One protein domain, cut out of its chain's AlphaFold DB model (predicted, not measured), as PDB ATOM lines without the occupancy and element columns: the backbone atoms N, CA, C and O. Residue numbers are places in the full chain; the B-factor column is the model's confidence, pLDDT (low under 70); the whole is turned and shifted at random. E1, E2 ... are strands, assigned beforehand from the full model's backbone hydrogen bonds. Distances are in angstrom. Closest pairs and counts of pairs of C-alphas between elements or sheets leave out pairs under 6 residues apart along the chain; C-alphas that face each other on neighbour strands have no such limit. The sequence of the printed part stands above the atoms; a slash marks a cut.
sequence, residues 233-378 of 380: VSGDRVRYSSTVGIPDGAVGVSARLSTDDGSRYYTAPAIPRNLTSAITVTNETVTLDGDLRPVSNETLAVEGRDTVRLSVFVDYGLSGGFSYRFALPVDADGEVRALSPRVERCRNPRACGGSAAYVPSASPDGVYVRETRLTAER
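Overview. This is residues 233 to 378 of the 380 residues of an uncharacterized protein of uncultured archaeon A07HN63 (UniProt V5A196). Two twisted sheets lie face to face as a sandwich, their strands only 14 degrees apart: the four strands E6, E5, E2 and E11 cover a branched sheet of E1, E3, E4, E7, E8, E9 and E10. Residues 291 to 304 bridge the two sheets, residues 293 to 294 pairing with E4 and residues 300 to 301 with E6, while the long link 347 to 368 joins E10 to E11. The printed part has 146 residues with eleven named strands, E1 to E11 in chain order, and no named helix; the class is all strand. The four-stranded sheet, in the order E6 - E5 - E2 - E11, and the neighbour pairs of the other are antiparallel. The whole is compact, with a radius of gyration of the C-alphas of 14.8 A and spans of 45 by 33 by 27 A.

Arrangement. E1, residues 233 to 235, is the antiparallel neighbour of E9, residues 336 to 339; N 235 and O 336 are 3.0 A apart, within hydrogen-bond range, as are the N and O pairs below. E2, residues 237 to 245, is an inner strand antiparallel to E5, residues 274 to 281, with N 240 and O 279 at 2.8 A, and to E11, residues 369 to 377, with N 239 and O 375 at 2.8 A. E3, residues 252 to 258, and E4, residues 263 to 267, form a hairpin, with N 257 and O 264 at 2.9 A. On the other side of E3 is E7, residues 305 to 315, with N 256 and O 311 at 2.9 A. E5 and E6, residues 285 to 290, form a hairpin, with N 280 and O 287 at 2.9 A. E7, E8, residues 321 to 331, and E9 make a meander, each strand the antiparallel neighbour of the one before, with N 310 and O 326 at 2.9 A and N 331 and O 337 at 2.9 A. E7 lies on one side of E8; E9 and E10, residues 342 to 346, lie on the other side, and N 325 and O 344 are 3.0 A apart. E9 runs on into E10 at 58 degrees. Between the sheets, the closest C-alphas of E1 and E11, those of Gly 235 and Ala 376, are 4.9 A apart.

Along the chain. E1 begins at C-alpha 233 (175.050, 130.681, 149.376). From first to last C-alpha, E2 measures 26.8 A, E5 23.1 A, E7 31.9 A, E8 32.0 A and E11 23.5 A. E11 ends at C-alpha 377 (180.308, 136.974, 145.073).

Size, cuts and confidence. The C-alphas farthest apart, of Leu 318 and Arg 378, are 46.9 A apart. The printed part has no cut. The links E6 to E7 and E10 to E11 are long. No printed residue is under 70 in pLDDT.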
ATOM      1  N   VAL A 233     173.931 129.781 149.688       96.88
ATOM      2  CA  VAL A 233     175.050 130.681 149.376       96.88
ATOM      3  C   VAL A 233     174.797 132.051 149.983       96.88
ATOM      4  O   VAL A 233     173.645 132.437 150.158       96.88
ATOM      5  N   SER A 234     175.876 132.767 150.284       96.62
ATOM      6  CA  SER A 234     175.850 134.095 150.892       96.62
ATOM      7  C   SER A 234     177.003 134.934 150.338       96.62
ATOM      8  O   SER A 234     178.114 134.403 150.189       96.62
ATOM      9  N   GLY A 235     176.725 136.190 149.984       96.62
ATOM     10  CA  GLY A 235     177.701 137.191 149.542       96.62
ATOM     11  C   GLY A 235     177.054 138.560 149.309       96.62
ATOM     12  O   GLY A 235     175.851 138.714 149.464       96.62
ATOM     13  N   ASP A 236     177.825 139.555 148.878       95.69
ATOM     14  CA  ASP A 236     177.290 140.891 148.545       95.69
ATOM     15  C   ASP A 236     176.348 140.849 147.333       95.69
ATOM     16  O   ASP A 236     175.489 141.710 147.133       95.69
ATOM     17  N   ARG A 237     176.535 139.831 146.491       95.94
ATOM     18  CA  ARG A 237     175.702 139.543 145.333       95.94
ATOM     19  C   ARG A 237     175.541 138.044 145.179       95.94
ATOM     20  O   ARG A 237     176.514 137.290 145.244       95.94
ATOM     21  N   VAL A 238     174.329 137.622 144.846       97.81
ATOM     22  CA  VAL A 238     174.036 136.245 144.449       97.81
ATOM     23  C   VAL A 238     173.587 136.198 142.995       97.81
ATOM     24  O   VAL A 238     172.825 137.043 142.532       97.81
ATOM     25  N   ARG A 239     174.052 135.187 142.258       97.81
ATOM     26  CA  ARG A 239     173.672 134.933 140.868       97.81
ATOM     27  C   ARG A 239     173.139 133.514 140.712       97.81
ATOM     28  O   ARG A 239     173.815 132.549 141.072       97.81
ATOM     29  N   TYR A 240     171.942 133.390 140.146       98.31
ATOM     30  CA  TYR A 240     171.353 132.123 139.721       98.31
ATOM     31  C   TYR A 240     171.251 132.079 138.197       98.31
ATOM     32  O   TYR A 240     170.500 132.854 137.613       98.31
ATOM     33  N   SER A 241     171.971 131.166 137.548       97.94
ATOM     34  CA  SER A 241     171.863 130.924 136.107       97.94
ATOM     35  C   SER A 241     171.113 129.630 135.814       97.94
ATOM     36  O   SER A 241     171.254 128.651 136.549       97.94
ATOM     37  N   SER A 242     170.355 129.605 134.719       97.75
ATOM     38  CA  SER A 242     169.699 128.399 134.213       97.75
ATOM     39  C   SER A 242     169.502 128.442 132.698       97.75
ATOM     40  O   SER A 242     169.293 129.514 132.123       97.75
ATOM     41  N   THR A 243     169.511 127.262 132.081       98.31
ATOM     42  CA  THR A 243     169.168 127.061 130.671       98.31
ATOM     43  C   THR A 243     167.927 126.180 130.590       98.31
ATOM     44  O   THR A 243     167.913 125.068 131.130       98.31
ATOM     45  N   VAL A 244     166.882 126.660 129.914       98.44
ATOM     46  CA  VAL A 244     165.646 125.903 129.688       98.44
ATOM     47  C   VAL A 244     165.478 125.516 128.227       98.44
ATOM     48  O   VAL A 244     165.821 126.277 127.324       98.44
ATOM     49  N   GLY A 245     164.945 124.322 127.996       98.12
ATOM     50  CA  GLY A 245     164.594 123.856 126.661       98.12
ATOM     51  C   GLY A 245     163.296 124.489 126.172       98.12
ATOM     52  O   GLY A 245     162.304 124.530 126.902       98.12
ATOM     53  N   ILE A 246     163.286 124.966 124.938       97.38
ATOM     54  CA  ILE A 246     162.090 125.454 124.257       97.38
ATOM     55  C   ILE A 246     161.784 124.442 123.148       97.38
ATOM     56  O   ILE A 246     162.559 124.344 122.192       97.38
ATOM     57  N   PRO A 247     160.717 123.636 123.282       95.12
ATOM     58  CA  PRO A 247     160.413 122.622 122.284       95.12
ATOM     59  C   PRO A 247     159.994 123.241 120.948       95.12
ATOM     60  O   PRO A 247     159.434 124.340 120.905       95.12
ATOM     61  N   ASP A 248     160.208 122.489 119.870       91.94
ATOM     62  CA  ASP A 248     159.777 122.879 118.529       91.94
ATOM     63  C   ASP A 248     158.262 123.152 118.489       91.94
ATOM     64  O   ASP A 248     157.472 122.540 119.213       91.94
ATOM     65  N   GLY A 249     157.851 124.094 117.639       91.19
ATOM     66  CA  GLY A 249     156.456 124.527 117.519       91.19
ATOM     67  C   GLY A 249     156.047 125.653 118.473       91.19
ATOM     68  O   GLY A 249     154.940 126.171 118.334       91.19
ATOM     69  N   ALA A 250     156.920 126.070 119.397       95.56
ATOM     70  CA  ALA A 250     156.717 127.310 120.139       95.56
ATOM     71  C   ALA A 250     156.669 128.506 119.170       95.56
ATOM     72  O   ALA A 250     157.476 128.603 118.244       95.56
ATOM     73  N   VAL A 251     155.724 129.420 119.395       95.56
ATOM     74  CA  VAL A 251     155.495 130.631 118.584       95.56
ATOM     75  C   VAL A 251     155.857 131.917 119.325       95.56
ATOM     76  O   VAL A 251     155.921 132.983 118.717       95.56
ATOM     77  N   GLY A 252     156.134 131.824 120.625       95.88
ATOM     78  CA  GLY A 252     156.567 132.954 121.432       95.88
ATOM     79  C   GLY A 252     157.120 132.518 122.780       95.88
ATOM     80  O   GLY A 252     156.776 131.458 123.307       95.88
ATOM     81  N   VAL A 253     157.988 133.356 123.343       97.44
ATOM     82  CA  VAL A 253     158.475 133.197 124.711       97.44
ATOM     83  C   VAL A 253     158.462 134.550 125.408       97.44
ATOM     84  O   VAL A 253     159.047 135.526 124.929       97.44
ATOM     85  N   SER A 254     157.797 134.600 126.555       96.81
ATOM     86  CA  SER A 254     157.786 135.757 127.446       96.81
ATOM     87  C   SER A 254     158.200 135.331 128.843       96.81
ATOM     88  O   SER A 254     158.125 134.157 129.203       96.81
ATOM     89  N   ALA A 255     158.672 136.274 129.646       97.62
ATOM     90  CA  ALA A 255     158.985 136.004 131.032       97.62
ATOM     91  C   ALA A 255     158.500 137.115 131.954       97.62
ATOM     92  O   ALA A 255     158.428 138.284 131.575       97.62
ATOM     93  N   ARG A 256     158.187 136.730 133.187       97.38
ATOM     94  CA  ARG A 256     157.871 137.635 134.286       97.38
ATOM     95  C   ARG A 256     158.847 137.374 135.424       97.38
ATOM     96  O   ARG A 256     158.931 136.239 135.889       97.38
ATOM     97  N   LEU A 257     159.553 138.411 135.851       97.94
ATOM     98  CA  LEU A 257     160.349 138.423 137.074       97.94
ATOM     99  C   LEU A 257     159.555 139.178 138.138       97.94
ATOM    100  O   LEU A 257     159.043 140.256 137.844       97.94
ATOM    101  N   SER A 258     159.414 138.636 139.340       97.38
ATOM    102  CA  SER A 258     158.696 139.306 140.424       97.38
ATOM    103  C   SER A 258     159.345 139.091 141.782       97.38
ATOM    104  O   SER A 258     159.906 138.027 142.039       97.38
ATOM    105  N   THR A 259     159.187 140.097 142.622       97.25
ATOM    106  CA  THR A 259     159.469 140.147 144.061       97.25
ATOM    107  C   THR A 259     158.168 140.517 144.769       97.25
ATOM    108  O   THR A 259     157.128 140.652 144.109       97.25
ATOM    109  N   ASP A 260     158.199 140.688 146.082       94.88
ATOM    110  CA  ASP A 260     157.028 141.160 146.817       94.88
ATOM    111  C   ASP A 260     156.744 142.662 146.560       94.88
ATOM    112  O   ASP A 260     155.596 143.094 146.654       94.88
ATOM    113  N   ASP A 261     157.746 143.433 146.107       93.25
ATOM    114  CA  ASP A 261     157.612 144.847 145.697       93.25
ATOM    115  C   ASP A 261     156.938 145.028 144.322       93.25
ATOM    116  O   ASP A 261     156.270 146.029 144.049       93.25
ATOM    117  N   GLY A 262     157.059 144.052 143.415       95.31
ATOM    118  CA  GLY A 262     156.428 144.178 142.106       95.31
ATOM    119  C   GLY A 262     156.865 143.162 141.065       95.31
ATOM    120  O   GLY A 262     157.315 142.055 141.352       95.31
ATOM    121  N   SER A 263     156.688 143.519 139.790       96.88
ATOM    122  CA  SER A 263     157.095 142.643 138.692       96.88
ATOM    123  C   SER A 263     157.564 143.382 137.447       96.88
ATOM    124  O   SER A 263     157.160 144.514 137.174       96.88
ATOM    125  N   ARG A 264     158.407 142.702 136.673       96.88
ATOM    126  CA  ARG A 264     158.952 143.134 135.387       96.88
ATOM    127  C   ARG A 264     158.703 142.070 134.331       96.88
ATOM    128  O   ARG A 264     158.671 140.874 134.626       96.88
ATOM    129  N   TYR A 265     158.537 142.523 133.096       97.50
ATOM    130  CA  TYR A 265     158.232 141.672 131.955       97.50
ATOM    131  C   TYR A 265     159.379 141.688 130.956       97.50
ATOM    132  O   TYR A 265     160.014 142.719 130.730       97.50
ATOM    133  N   TYR A 266     159.608 140.532 130.350       97.69
ATOM    134  CA  TYR A 266     160.657 140.307 129.377       97.69
ATOM    135  C   TYR A 266     160.113 139.512 128.195       97.69
ATOM    136  O   TYR A 266     159.179 138.719 128.335       97.69
ATOM    137  N   THR A 267     160.729 139.684 127.035       96.88
ATOM    138  CA  THR A 267     160.417 138.919 125.825       96.88
ATOM    139  C   THR A 267     161.692 138.345 125.227       96.88
ATOM    140  O   THR A 267     162.777 138.909 125.382       96.88
ATOM    141  N   ALA A 268     161.579 137.199 124.561       95.44
ATOM    142  CA  ALA A 268     162.660 136.678 123.738       95.44
ATOM    143  C   ALA A 268     162.512 137.249 122.311       95.44
ATOM    144  O   ALA A 268     161.469 137.033 121.691       95.44
ATOM    145  N   PRO A 269     163.509 137.975 121.762       90.94
ATOM    146  CA  PRO A 269     163.417 138.542 120.408       90.94
ATOM    147  C   PRO A 269     163.339 137.484 119.301       90.94
ATOM    148  O   PRO A 269     162.801 137.732 118.227       90.94
ATOM    149  N   ALA A 270     163.904 136.309 119.569       90.75
ATOM    150  CA  ALA A 270     163.819 135.119 118.739       90.75
ATOM    151  C   ALA A 270     163.365 133.946 119.615       90.75
ATOM    152  O   ALA A 270     163.419 134.035 120.840       90.75
ATOM    153  N   ILE A 271     162.947 132.844 118.991       92.06
ATOM    154  CA  ILE A 271     162.555 131.614 119.687       92.06
ATOM    155  C   ILE A 271     163.755 130.662 119.641       92.06
ATOM    156  O   ILE A 271     163.942 129.967 118.638       92.06
ATOM    157  N   PRO A 272     164.637 130.668 120.656       91.38
ATOM    158  CA  PRO A 272     165.774 129.765 120.661       91.38
ATOM    159  C   PRO A 272     165.304 128.356 121.027       91.38
ATOM    160  O   PRO A 272     164.293 128.213 121.699       91.38
ATOM    161  N   ARG A 273     166.069 127.314 120.678       94.75
ATOM    162  CA  ARG A 273     165.852 125.961 121.242       94.75
ATOM    163  C   ARG A 273     166.255 125.866 122.717       94.75
ATOM    164  O   ARG A 273     165.722 125.043 123.457       94.75
ATOM    165  N   ASN A 274     167.196 126.712 123.128       96.88
ATOM    166  CA  ASN A 274     167.732 126.779 124.481       96.88
ATOM    167  C   ASN A 274     167.675 128.239 124.920       96.88
ATOM    168  O   ASN A 274     168.296 129.081 124.276       96.88
ATOM    169  N   LEU A 275     166.946 128.535 125.989       97.69
ATOM    170  CA  LEU A 275     166.860 129.878 126.545       97.69
ATOM    171  C   LEU A 275     167.686 129.950 127.822       97.69
ATOM    172  O   LEU A 275     167.398 129.250 128.794       97.69
ATOM    173  N   THR A 276     168.686 130.820 127.820       97.69
ATOM    174  CA  THR A 276     169.554 131.080 128.966       97.69
ATOM    175  C   THR A 276     169.063 132.304 129.721       97.69
ATOM    176  O   THR A 276     168.753 133.345 129.136       97.69
ATOM    177  N   SER A 277     169.020 132.191 131.044       97.38
ATOM    178  CA  SER A 277     168.654 133.281 131.944       97.38
ATOM    179  C   SER A 277     169.568 133.311 133.163       97.38
ATOM    180  O   SER A 277     170.018 132.267 133.643       97.38
ATOM    181  N   ALA A 278     169.846 134.510 133.667       97.88
ATOM    182  CA  ALA A 278     170.593 134.709 134.897       97.88
ATOM    183  C   ALA A 278     169.924 135.775 135.764       97.88
ATOM    184  O   ALA A 278     169.855 136.938 135.380       97.88
ATOM    185  N   ILE A 279     169.445 135.364 136.935       97.94
ATOM    186  CA  ILE A 279     168.927 136.253 137.972       97.94
ATOM    187  C   ILE A 279     170.116 136.716 138.806       97.94
ATOM    188  O   ILE A 279     170.881 135.881 139.294       97.94
ATOM    189  N   THR A 280     170.262 138.023 138.987       97.62
ATOM    190  CA  THR A 280     171.240 138.606 139.909       97.62
ATOM    191  C   THR A 280     170.498 139.348 141.007       97.62
ATOM    192  O   THR A 280     169.607 140.139 140.714       97.62
ATOM    193  N   VAL A 281     170.862 139.075 142.257       97.56
ATOM    194  CA  VAL A 281     170.250 139.657 143.452       97.56
ATOM    195  C   VAL A 281     171.335 140.378 144.242       97.56
ATOM    196  O   VAL A 281     172.369 139.783 144.562       97.56
ATOM    197  N   THR A 282     171.110 141.660 144.508       96.19
ATOM    198  CA  THR A 282     171.855 142.467 145.484       96.19
ATOM    199  C   THR A 282     170.971 142.726 146.708       96.19
ATOM    200  O   THR A 282     169.838 142.257 146.759       96.19
ATOM    201  N   ASN A 283     171.480 143.461 147.692       94.31
ATOM    202  CA  ASN A 283     170.723 143.866 148.880       94.31
ATOM    203  C   ASN A 283     169.525 144.789 148.576       94.31
ATOM    204  O   ASN A 283     168.667 144.958 149.426       94.31
ATOM    205  N   GLU A 284     169.479 145.401 147.389       94.19
ATOM    206  CA  GLU A 284     168.459 146.399 147.031       94.19
ATOM    207  C   GLU A 284     167.695 146.048 145.754       94.19
ATOM    208  O   GLU A 284     166.569 146.499 145.550       94.19
ATOM    209  N   THR A 285     168.309 145.287 144.842       96.12
ATOM    210  CA  THR A 285     167.772 145.110 143.489       96.12
ATOM    211  C   THR A 285     167.873 143.685 142.973       96.12
ATOM    212  O   THR A 285     168.794 142.929 143.294       96.12
ATOM    213  N   VAL A 286     166.944 143.354 142.081       97.25
ATOM    214  CA  VAL A 286     166.932 142.123 141.299       97.25
ATOM    215  C   VAL A 286     166.982 142.463 139.814       97.25
ATOM    216  O   VAL A 286     166.179 143.250 139.309       97.25
ATOM    217  N   THR A 287     167.896 141.826 139.084       95.88
ATOM    218  CA  THR A 287     167.994 141.940 137.624       95.88
ATOM    219  C   THR A 287     167.946 140.577 136.944       95.88
ATOM    220  O   THR A 287     168.232 139.539 137.546       95.88
ATOM    221  N   LEU A 288     167.567 140.582 135.664       97.00
ATOM    222  CA  LEU A 288     167.536 139.400 134.809       97.00
ATOM    223  C   LEU A 288     168.322 139.670 133.528       97.00
ATOM    224  O   LEU A 288     167.943 140.530 132.733       97.00
ATOM    225  N   ASP A 289     169.375 138.885 133.328       95.19
ATOM    226  CA  ASP A 289     170.210 138.881 132.130       95.19
ATOM    227  C   ASP A 289     169.996 137.596 131.313       95.19
ATOM    228  O   ASP A 289     169.411 136.617 131.788       95.19
ATOM    229  N   GLY A 290     170.536 137.564 130.091       94.81
ATOM    230  CA  GLY A 290     170.558 136.379 129.226       94.81
ATOM    231  C   GLY A 290     169.931 136.641 127.862       94.81
ATOM    232  O   GLY A 290     170.167 137.690 127.260       94.81
ATOM    233  N   ASP A 291     169.131 135.698 127.370       95.94
ATOM    234  CA  ASP A 291     168.481 135.785 126.051       95.94
ATOM    235  C   ASP A 291     167.193 136.626 126.066       95.94
ATOM    236  O   ASP A 291     166.685 137.043 125.026       95.94
ATOM    237  N   LEU A 292     166.672 136.900 127.262       95.44
ATOM    238  CA  LEU A 292     165.480 137.706 127.490       95.44
ATOM    239  C   LEU A 292     165.813 139.206 127.458       95.44
ATOM    240  O   LEU A 292     166.878 139.639 127.905       95.44
ATOM    241  N   ARG A 293     164.901 140.019 126.916       96.00
ATOM    242  CA  ARG A 293     165.027 141.482 126.848       96.00
ATOM    243  C   ARG A 293     163.918 142.150 127.654       96.00
ATOM    244  O   ARG A 293     162.769 141.726 127.530       96.00
ATOM    245  N   PRO A 294     164.241 143.152 128.485       95.88
ATOM    246  CA  PRO A 294     163.247 143.826 129.303       95.88
ATOM    247  C   PRO A 294     162.285 144.645 128.436       95.88
ATOM    248  O   PRO A 294     162.685 145.233 127.432       95.88
ATOM    249  N   VAL A 295     161.017 144.696 128.843       94.75
ATOM    250  CA  VAL A 295     159.997 145.557 128.219       94.75
ATOM    251  C   VAL A 295     160.098 147.001 128.734       94.75
ATOM    252  O   VAL A 295     159.782 147.934 128.001       94.75
ATOM    253  N   SER A 296     160.572 147.197 129.970       91.19
ATOM    254  CA  SER A 296     160.850 148.508 130.571       91.19
ATOM    255  C   SER A 296     162.216 148.523 131.265       91.19
ATOM    256  O   SER A 296     162.703 147.487 131.708       91.19
ATOM    257  N   ASN A 297     162.826 149.704 131.393       86.06
ATOM    258  CA  ASN A 297     164.137 149.879 132.038       86.06
ATOM    259  C   ASN A 297     164.050 150.080 133.562       86.06
ATOM    260  O   ASN A 297     165.018 150.508 134.186       86.06
ATOM    261  N   GLU A 298     162.891 149.831 134.164       87.06
ATOM    262  CA  GLU A 298     162.698 149.993 135.603       87.06
ATOM    263  C   GLU A 298     163.382 148.860 136.374       87.06
ATOM    264  O   GLU A 298     163.226 147.682 136.044       87.06
ATOM    265  N   THR A 299     164.083 149.199 137.452       86.25
ATOM    266  CA  THR A 299     164.674 148.221 138.371       86.25
ATOM    267  C   THR A 299     163.600 147.578 139.241       86.25
ATOM    268  O   THR A 299     162.565 148.189 139.502       86.25
ATOM    269  N   LEU A 300     163.816 146.332 139.663       95.06
ATOM    270  CA  LEU A 300     162.941 145.626 140.599       95.06
ATOM    271  C   LEU A 300     163.609 145.612 141.974       95.06
ATOM    272  O   LEU A 300     164.759 145.176 142.061       95.06
ATOM    273  N   ALA A 301     162.927 146.104 143.008       95.94
ATOM    274  CA  ALA A 301     163.475 146.133 144.357       95.94
ATOM    275  C   ALA A 301     163.305 144.785 145.072       95.94
ATOM    276  O   ALA A 301     162.443 143.975 144.709       95.94
ATOM    277  N   VAL A 302     164.148 144.557 146.076       95.81
ATOM    278  CA  VAL A 302     164.067 143.447 147.032       95.81
ATOM    279  C   VAL A 302     164.500 143.951 148.403       95.81
ATOM    280  O   VAL A 302     165.437 144.740 148.493       95.81
ATOM    281  N   GLU A 303     163.818 143.509 149.452       92.69
ATOM    282  CA  GLU A 303     164.105 143.876 150.839       92.69
ATOM    283  C   GLU A 303     163.825 142.675 151.744       92.69
ATOM    284  O   GLU A 303     162.884 141.918 151.496       92.69
ATOM    285  N   GLY A 304     164.646 142.497 152.782       94.12
ATOM    286  CA  GLY A 304     164.488 141.424 153.753       94.12
ATOM    287  C   GLY A 304     164.348 140.042 153.129       94.12
ATOM    288  O   GLY A 304     165.024 139.693 152.155       94.12
ATOM    289  N   ARG A 305     163.469 139.230 153.712       95.62
ATOM    290  CA  ARG A 305     163.149 137.902 153.192       95.62
ATOM    291  C   ARG A 305     162.096 138.010 152.102       95.62
ATOM    292  O   ARG A 305     160.966 138.400 152.369       95.62
ATOM    293  N   ASP A 306     162.455 137.565 150.906       96.12
ATOM    294  CA  ASP A 306     161.586 137.564 149.729       96.12
ATOM    295  C   ASP A 306     161.774 136.245 148.952       96.12
ATOM    296  O   ASP A 306     162.703 135.459 149.167       96.12
ATOM    297  N   THR A 307     160.881 135.969 148.012       96.50
ATOM    298  CA  THR A 307     161.068 134.960 146.977       96.50
ATOM    299  C   THR A 307     161.069 135.612 145.599       96.50
ATOM    300  O   THR A 307     160.016 135.910 145.024       96.50
ATOM    301  N   VAL A 308     162.257 135.688 144.995       97.88
ATOM    302  CA  VAL A 308     162.422 136.115 143.603       97.88
ATOM    303  C   VAL A 308     161.863 135.037 142.678       97.88
ATOM    304  O   VAL A 308     162.355 133.906 142.624       97.88
ATOM    305  N   ARG A 309     160.817 135.376 141.925       97.69
ATOM    306  CA  ARG A 309     160.099 134.445 141.048       97.69
ATOM    307  C   ARG A 309     160.342 134.792 139.587       97.69
ATOM    308  O   ARG A 309     159.942 135.853 139.125       97.69
ATOM    309  N   LEU A 310     160.934 133.864 138.838       97.88
ATOM    310  CA  LEU A 310     161.032 133.936 137.380       97.88
ATOM    311  C   LEU A 310     160.049 132.941 136.763       97.88
ATOM    312  O   LEU A 310     160.154 131.739 136.989       97.88
ATOM    313  N   SER A 311     159.106 133.425 135.962       97.31
ATOM    314  CA  SER A 311     158.186 132.602 135.177       97.31
ATOM    315  C   SER A 311     158.448 132.815 133.692       97.31
ATOM    316  O   SER A 311     158.113 133.877 133.183       97.31
ATOM    317  N   VAL A 312     158.994 131.820 132.998       97.81
ATOM    318  CA  VAL A 312     159.205 131.826 131.541       97.81
ATOM    319  C   VAL A 312     158.062 131.063 130.884       97.81
ATOM    320  O   VAL A 312     157.985 129.845 131.024       97.81
ATOM    321  N   PHE A 313     157.165 131.767 130.200       96.94
ATOM    322  CA  PHE A 313     156.029 131.197 129.480       96.94
ATOM    323  C   PHE A 313     156.412 130.871 128.035       96.94
ATOM    324  O   PHE A 313     156.864 131.742 127.291       96.94
ATOM    325  N   VAL A 314     156.212 129.612 127.652       97.31
ATOM    326  CA  VAL A 314     156.366 129.096 126.292       97.31
ATOM    327  C   VAL A 314     154.983 128.999 125.663       97.31
ATOM    328  O   VAL A 314     154.136 128.228 126.126       97.31
ATOM    329  N   ASP A 315     154.774 129.790 124.619       95.88
ATOM    330  CA  ASP A 315     153.512 129.910 123.903       95.88
ATOM    331  C   ASP A 315     153.512 129.025 122.649       95.88
ATOM    332  O   ASP A 315     154.448 129.077 121.851       95.88
ATOM    333  N   TYR A 316     152.451 128.239 122.456       94.06
ATOM    334  CA  TYR A 316     152.169 127.472 121.237       94.06
ATOM    335  C   TYR A 316     150.923 128.005 120.499       94.06
ATOM    336  O   TYR A 316     150.274 127.291 119.722       94.06
ATOM    337  N   GLY A 317     150.545 129.256 120.761       90.94
ATOM    338  CA  GLY A 317     149.407 129.938 120.164       90.94
ATOM    339  C   GLY A 317     148.087 129.303 120.592       90.94
ATOM    340  O   GLY A 317     147.806 129.113 121.775       90.94
ATOM    341  N   LEU A 318     147.260 128.927 119.615       86.06
ATOM    342  CA  LEU A 318     145.923 128.368 119.866       86.06
ATOM    343  C   LEU A 318     145.939 127.022 120.608       86.06
ATOM    344  O   LEU A 318     144.910 126.607 121.134       86.06
ATOM    345  N   SER A 319     147.087 126.339 120.658       82.31
ATOM    346  CA  SER A 319     147.241 125.064 121.371       82.31
ATOM    347  C   SER A 319     147.605 125.221 122.857       82.31
ATOM    348  O   SER A 319     147.744 124.226 123.569       82.31
ATOM    349  N   GLY A 320     147.696 126.463 123.346       89.50
ATOM    350  CA  GLY A 320     148.003 126.792 124.733       89.50
ATOM    351  C   GLY A 320     149.497 126.986 124.978       89.50
ATOM    352  O   GLY A 320     150.255 127.344 124.083       89.50
ATOM    353  N   GLY A 321     149.932 126.766 126.217       93.19
ATOM    354  CA  GLY A 321     151.315 126.994 126.613       93.19
ATOM    355  C   GLY A 321     151.666 126.351 127.942       93.19
ATOM    356  O   GLY A 321     150.844 125.694 128.588       93.19
ATOM    357  N   PHE A 322     152.912 126.529 128.356       95.31
ATOM    358  CA  PHE A 322     153.349 126.148 129.691       95.31
ATOM    359  C   PHE A 322     154.422 127.105 130.195       95.31
ATOM    360  O   PHE A 322     155.130 127.718 129.406       95.31
ATOM    361  N   SER A 323     154.574 127.201 131.511       95.88
ATOM    362  CA  SER A 323     155.619 128.007 132.131       95.88
ATOM    363  C   SER A 323     156.678 127.141 132.792       95.88
ATOM    364  O   SER A 323     156.352 126.214 133.534       95.88
ATOM    365  N   TYR A 324     157.945 127.495 132.614       97.38
ATOM    366  CA  TYR A 324     158.965 127.198 133.615       97.38
ATOM    367  C   TYR A 324     158.838 128.221 134.736       97.38
ATOM    368  O   TYR A 324     158.800 129.419 134.458       97.38
ATOM    369  N   ARG A 325     158.762 127.782 135.993       97.00
ATOM    370  CA  ARG A 325     158.760 128.693 137.147       97.00
ATOM    371  C   ARG A 325     159.925 128.374 138.063       97.00
ATOM    372  O   ARG A 325     160.117 127.222 138.435       97.00
ATOM    373  N   PHE A 326     160.657 129.405 138.445       97.44
ATOM    374  CA  PHE A 326     161.739 129.364 139.414       97.44
ATOM    375  C   PHE A 326     161.328 130.242 140.586       97.44
ATOM    376  O   PHE A 326     161.022 131.410 140.379       97.44
ATOM    377  N   ALA A 327     161.296 129.687 141.791       96.50
ATOM    378  CA  ALA A 327     161.067 130.431 143.024       96.50
ATOM    379  C   ALA A 327     162.350 130.358 143.850       96.50
ATOM    380  O   ALA A 327     162.665 129.290 144.375       96.50
ATOM    381  N   LEU A 328     163.113 131.451 143.866       97.44
ATOM    382  CA  LEU A 328     164.413 131.596 144.513       97.44
ATOM    383  C   LEU A 328     164.224 132.328 145.852       97.44
ATOM    384  O   LEU A 328     164.039 133.544 145.828       97.44
ATOM    385  N   PRO A 329     164.251 131.626 147.000       97.44
ATOM    386  CA  PRO A 329     164.212 132.278 148.303       97.44
ATOM    387  C   PRO A 329     165.485 133.091 148.504       97.44
ATOM    388  O   PRO A 329     166.588 132.564 148.291       97.44
ATOM    389  N   VAL A 330     165.326 134.342 148.921       97.94
ATOM    390  CA  VAL A 330     166.415 135.274 149.205       97.94
ATOM    391  C   VAL A 330     166.203 135.949 150.551       97.94
ATOM    392  O   VAL A 330     165.073 136.137 150.993       97.94
ATOM    393  N   ASP A 331     167.307 136.281 151.199       97.06
ATOM    394  CA  ASP A 331     167.354 137.150 152.366       97.06
ATOM    395  C   ASP A 331     168.337 138.273 152.027       97.06
ATOM    396  O   ASP A 331     169.518 138.010 151.782       97.06
ATOM    397  N   ALA A 332     167.810 139.484 151.874       95.25
ATOM    398  CA  ALA A 332     168.521 140.681 151.442       95.25
ATOM    399  C   ALA A 332     168.831 141.639 152.611       95.25
ATOM    400  O   ALA A 332     169.282 142.760 152.373       95.25
ATOM    401  N   ASP A 333     168.654 141.203 153.867       90.81
ATOM    402  CA  ASP A 333     169.027 141.981 155.054       90.81
ATOM    403  C   ASP A 333     170.548 141.942 155.294       90.81
ATOM    404  O   ASP A 333     171.084 141.153 156.078       90.81
ATOM    405  N   GLY A 334     171.272 142.833 154.612       88.31
ATOM    406  CA  GLY A 334     172.730 142.940 154.703       88.31
ATOM    407  C   GLY A 334     173.445 142.121 153.628       88.31
ATOM    408  O   GLY A 334     173.426 142.501 152.459       88.31
ATOM    409  N   GLU A 335     174.131 141.038 154.016       92.69
ATOM    410  CA  GLU A 335     174.749 140.115 153.049       92.69
ATOM    411  C   GLU A 335     173.646 139.280 152.387       92.69
ATOM    412  O   GLU A 335     172.871 138.612 153.070       92.69
ATOM    413  N   VAL A 336     173.587 139.290 151.054       96.88
ATOM    414  CA  VAL A 336     172.553 138.576 150.305       96.88
ATOM    415  C   VAL A 336     172.768 137.082 150.438       96.88
ATOM    416  O   VAL A 336     173.776 136.525 149.987       96.88
ATOM    417  N   ARG A 337     171.762 136.402 150.973       97.06
ATOM    418  CA  ARG A 337     171.716 134.949 151.053       97.06
ATOM    419  C   ARG A 337     170.646 134.409 150.123       97.06
ATOM    420  O   ARG A 337     169.570 134.978 149.999       97.06
ATOM    421  N   ALA A 338     170.911 133.269 149.490       98.00
ATOM    422  CA  ALA A 338     169.899 132.584 148.696       98.00
ATOM    423  C   ALA A 338     169.969 131.067 148.830       98.00
ATOM    424  O   ALA A 338     171.041 130.469 148.991       98.00
ATOM    425  N   LEU A 339     168.805 130.444 148.670       97.81
ATOM    426  CA  LEU A 339     168.670 128.998 148.547       97.81
ATOM    427  C   LEU A 339     168.399 128.615 147.096       97.81
ATOM    428  O   LEU A 339     167.747 129.350 146.362       97.81
ATOM    429  N   SER A 340     168.856 127.435 146.665       96.94
ATOM    430  CA  SER A 340     168.519 126.930 145.323       96.94
ATOM    431  C   SER A 340     167.009 126.970 145.074       96.94
ATOM    432  O   SER A 340     166.245 126.558 145.957       96.94
ATOM    433  N   PRO A 341     166.566 127.396 143.879       96.25
ATOM    434  CA  PRO A 341     165.158 127.643 143.654       96.25
ATOM    435  C   PRO A 341     164.351 126.349 143.590       96.25
ATOM    436  O   PRO A 341     164.848 125.288 143.183       96.25
ATOM    437  N   ARG A 342     163.067 126.450 143.937       94.81
ATOM    438  CA  ARG A 342     162.064 125.470 143.509       94.81
ATOM    439  C   ARG A 342     161.827 125.673 142.014       94.81
ATOM    440  O   ARG A 342     161.679 126.806 141.564       94.81
ATOM    441  N   VAL A 343     161.823 124.579 141.256       96.00
ATOM    442  CA  VAL A 343     161.662 124.609 139.798       96.00
ATOM    443  C   VAL A 343     160.415 123.831 139.414       96.00
ATOM    444  O   VAL A 343     160.299 122.651 139.747       96.00
ATOM    445  N   GLU A 344     159.502 124.475 138.696       95.75
ATOM    446  CA  GLU A 344     158.240 123.898 138.238       95.75
ATOM    447  C   GLU A 344     158.110 123.923 136.714       95.75
ATOM    448  O   GLU A 344     158.607 124.833 136.046       95.75
ATOM    449  N   ARG A 345     157.375 122.941 136.177       94.81
ATOM    450  CA  ARG A 345     156.829 122.960 134.818       94.81
ATOM    451  C   ARG A 345     155.306 123.026 134.888       94.81
ATOM    452  O   ARG A 345     154.622 122.027 135.103       94.81
ATOM    453  N   CYS A 346     154.779 124.203 134.610       93.38
ATOM    454  CA  CYS A 346     153.392 124.575 134.804       93.38
ATOM    455  C   CYS A 346     152.591 124.581 133.504       93.38
ATOM    456  O   CYS A 346     152.714 125.514 132.722       93.38
ATOM    457  N   ARG A 347     151.736 123.577 133.280       88.75
ATOM    458  CA  ARG A 347     150.742 123.600 132.180       88.75
ATOM    459  C   ARG A 347     149.384 124.160 132.596       88.75
ATOM    460  O   ARG A 347     148.681 124.730 131.775       88.75
ATOM    461  N   ASN A 348     149.018 123.990 133.863       81.62
ATOM    462  CA  ASN A 348     147.765 124.476 134.423       81.62
ATOM    463  C   ASN A 348     148.096 125.395 135.605       81.62
ATOM    464  O   ASN A 348     148.639 124.894 136.591       81.62
ATOM    465  N   PRO A 349     147.766 126.698 135.545       75.12
ATOM    466  CA  PRO A 349     148.024 127.628 136.641       75.12
ATOM    467  C   PRO A 349     147.466 127.170 137.995       75.12
ATOM    468  O   PRO A 349     148.093 127.434 139.014       75.12
ATOM    469  N   ARG A 350     146.342 126.431 138.007       73.81
ATOM    470  CA  ARG A 350     145.718 125.905 139.237       73.81
ATOM    471  C   ARG A 350     146.514 124.783 139.905       73.81
ATOM    472  O   ARG A 350     146.293 124.511 141.073       73.81
ATOM    473  N   ALA A 351     147.399 124.119 139.165       73.31
ATOM    474  CA  ALA A 351     148.219 123.018 139.672       73.31
ATOM    475  C   ALA A 351     149.642 123.463 140.058       73.31
ATOM    476  O   ALA A 351     150.463 122.636 140.448       73.31
ATOM    477  N   CYS A 352     149.957 124.750 139.901       83.56
ATOM    478  CA  CYS A 352     151.260 125.320 140.227       83.56
ATOM    479  C   CYS A 352     151.331 125.833 141.665       83.56
ATOM    480  O   CYS A 352     150.303 125.988 142.312       83.56
ATOM    481  N   GLY A 353     152.532 126.199 142.120       77.56
ATOM    482  CA  GLY A 353     152.721 126.764 143.460       77.56
ATOM    483  C   GLY A 353     153.093 125.721 144.510       77.56
ATOM    484  O   GLY A 353     152.722 125.857 145.661       77.56
ATOM    485  N   GLY A 354     153.832 124.685 144.119       81.31
ATOM    486  CA  GLY A 354     154.317 123.608 144.987       81.31
ATOM    487  C   GLY A 354     154.077 122.220 144.396       81.31
ATOM    488  O   GLY A 354     154.879 121.316 144.607       81.31
ATOM    489  N   SER A 355     153.020 122.072 143.591       84.75
ATOM    490  CA  SER A 355     152.564 120.782 143.054       84.75
ATOM    491  C   SER A 355     152.968 120.522 141.594       84.75
ATOM    492  O   SER A 355     152.651 119.471 141.044       84.75
ATOM    493  N   ALA A 356     153.674 121.439 140.925       92.56
ATOM    494  CA  ALA A 356     154.029 121.302 139.505       92.56
ATOM    495  C   ALA A 356     155.530 121.081 139.285       92.56
ATOM    496  O   ALA A 356     156.089 121.572 138.300       92.56
ATOM    497  N   ALA A 357     156.208 120.364 140.185       94.88
ATOM    498  CA  ALA A 357     157.659 120.257 140.146       94.88
ATOM    499  C   ALA A 357     158.187 119.777 138.787       94.88
ATOM    500  O   ALA A 357     157.676 118.839 138.164       94.88
ATOM    501  N   TYR A 358     159.268 120.407 138.336       95.44
ATOM    502  CA  TYR A 358     160.040 119.901 137.218       95.44
ATOM    503  C   TYR A 358     160.777 118.636 137.669       95.44
ATOM    504  O   TYR A 358     161.668 118.689 138.526       95.44
ATOM    505  N   VAL A 359     160.406 117.500 137.078       95.12
ATOM    506  CA  VAL A 359     161.076 116.208 137.250       95.12
ATOM    507  C   VAL A 359     161.656 115.790 135.893       95.12
ATOM    508  O   VAL A 359     160.876 115.564 134.961       95.12
ATOM    509  N   PRO A 360     162.996 115.711 135.745       93.56
ATOM    510  CA  PRO A 360     163.635 115.443 134.456       93.56
ATOM    511  C   PRO A 360     163.151 114.162 133.777       93.56
ATOM    512  O   PRO A 360     162.767 114.209 132.615       93.56
ATOM    513  N   SER A 361     163.091 113.048 134.516       90.44
ATOM    514  CA  SER A 361     162.691 111.730 133.997       90.44
ATOM    515  C   SER A 361     161.251 111.673 133.495       90.44
ATOM    516  O   SER A 361     160.908 110.789 132.722       90.44
ATOM    517  N   ALA A 362     160.411 112.614 133.919       91.69
ATOM    518  CA  ALA A 362     159.004 112.648 133.564       91.69
ATOM    519  C   ALA A 362     158.684 113.763 132.546       91.69
ATOM    520  O   ALA A 362     157.518 113.988 132.216       91.69
ATOM    521  N   SER A 363     159.679 114.529 132.092       92.75
ATOM    522  CA  SER A 363     159.464 115.681 131.209       92.75
ATOM    523  C   SER A 363     159.434 115.276 129.728       92.75
ATOM    524  O   SER A 363     160.214 114.415 129.340       92.75
ATOM    525  N   PRO A 364     158.550 115.879 128.903       92.06
ATOM    526  CA  PRO A 364     158.527 115.648 127.460       92.06
ATOM    527  C   PRO A 364     159.836 116.043 126.775       92.06
ATOM    528  O   PRO A 364     160.582 116.885 127.280       92.06
ATOM    529  N   ASP A 365     160.049 115.514 125.574       92.31
ATOM    530  CA  ASP A 365     161.177 115.893 124.729       92.31
ATOM    531  C   ASP A 365     161.207 117.404 124.458       92.31
ATOM    532  O   ASP A 365     160.178 118.070 124.330       92.31
ATOM    533  N   GLY A 366     162.417 117.967 124.432       93.88
ATOM    534  CA  GLY A 366     162.637 119.411 124.299       93.88
ATOM    535  C   GLY A 366     162.319 120.227 125.558       93.88
ATOM    536  O   GLY A 366     162.699 121.393 125.621       93.88
ATOM    537  N   VAL A 367     161.687 119.639 126.583       96.50
ATOM    538  CA  VAL A 367     161.415 120.305 127.862       96.50
ATOM    539  C   VAL A 367     162.454 119.895 128.894       96.50
ATOM    540  O   VAL A 367     162.417 118.796 129.453       96.50
ATOM    541  N   TYR A 368     163.356 120.809 129.228       97.50
ATOM    542  CA  TYR A 368     164.353 120.547 130.254       97.50
ATOM    543  C   TYR A 368     164.808 121.801 130.988       97.50
ATOM    544  O   TYR A 368     164.628 122.914 130.508       97.50
ATOM    545  N   VAL A 369     165.436 121.592 132.144       97.31
ATOM    546  CA  VAL A 369     166.151 122.614 132.911       97.31
ATOM    547  C   VAL A 369     167.552 122.072 133.176       97.31
ATOM    548  O   VAL A 369     167.701 120.995 133.758       97.31
ATOM    549  N   ARG A 370     168.580 122.771 132.699       95.94
ATOM    550  CA  ARG A 370     169.989 122.360 132.780       95.94
ATOM    551  C   ARG A 370     170.875 123.551 133.125       95.94
ATOM    552  O   ARG A 370     170.402 124.680 133.219       95.94
ATOM    553  N   GLU A 371     172.155 123.258 133.362       90.75
ATOM    554  CA  GLU A 371     173.192 124.269 133.625       90.75
ATOM    555  C   GLU A 371     172.828 125.203 134.789       90.75
ATOM    556  O   GLU A 371     173.212 126.371 134.842       90.75
ATOM    557  N   THR A 372     172.073 124.668 135.754       94.75
ATOM    558  CA  THR A 372     171.638 125.422 136.922       94.75
ATOM    559  C   THR A 372     172.820 125.661 137.842       94.75
ATOM    560  O   THR A 372     173.419 124.698 138.336       94.75
ATOM    561  N   ARG A 373     173.127 126.922 138.122       96.44
ATOM    562  CA  ARG A 373     174.223 127.290 139.015       96.44
ATOM    563  C   ARG A 373     173.783 128.419 139.928       96.44
ATOM    564  O   ARG A 373     173.232 129.404 139.457       96.44
ATOM    565  N   LEU A 374     174.033 128.256 141.223       97.56
ATOM    566  CA  LEU A 374     173.842 129.291 142.228       97.56
ATOM    567  C   LEU A 374     175.218 129.650 142.790       97.56
ATOM    568  O   LEU A 374     175.934 128.770 143.267       97.56
ATOM    569  N   THR A 375     175.614 130.913 142.691       97.38
ATOM    570  CA  THR A 375     176.911 131.406 143.173       97.38
ATOM    571  C   THR A 375     176.737 132.692 143.951       97.38
ATOM    572  O   THR A 375     175.852 133.481 143.637       97.38
ATOM    573  N   ALA A 376     177.616 132.917 144.921       96.25
ATOM    574  CA  ALA A 376     177.735 134.189 145.613       96.25
ATOM    575  C   ALA A 376     179.102 134.819 145.327       96.25
ATOM    576  O   ALA A 376     180.105 134.108 145.219       96.25
ATOM    577  N   GLU A 377     179.119 136.139 145.211       93.12
ATOM    578  CA  GLU A 377     180.308 136.974 145.073       93.12
ATOM    579  C   GLU A 377     180.431 137.839 146.331       93.12
ATOM    580  O   GLU A 377     179.440 138.402 146.796       93.12
ATOM    581  N   ARG A 378     181.642 137.938 146.887       87.62
ATOM    582  CA  ARG A 378     181.989 138.937 147.903       87.62
ATOM    583  C   ARG A 378     182.905 139.952 147.237       87.62
ATOM    584  O   ARG A 378     183.817 139.545 146.513       87.62
TER     585      ARG A 378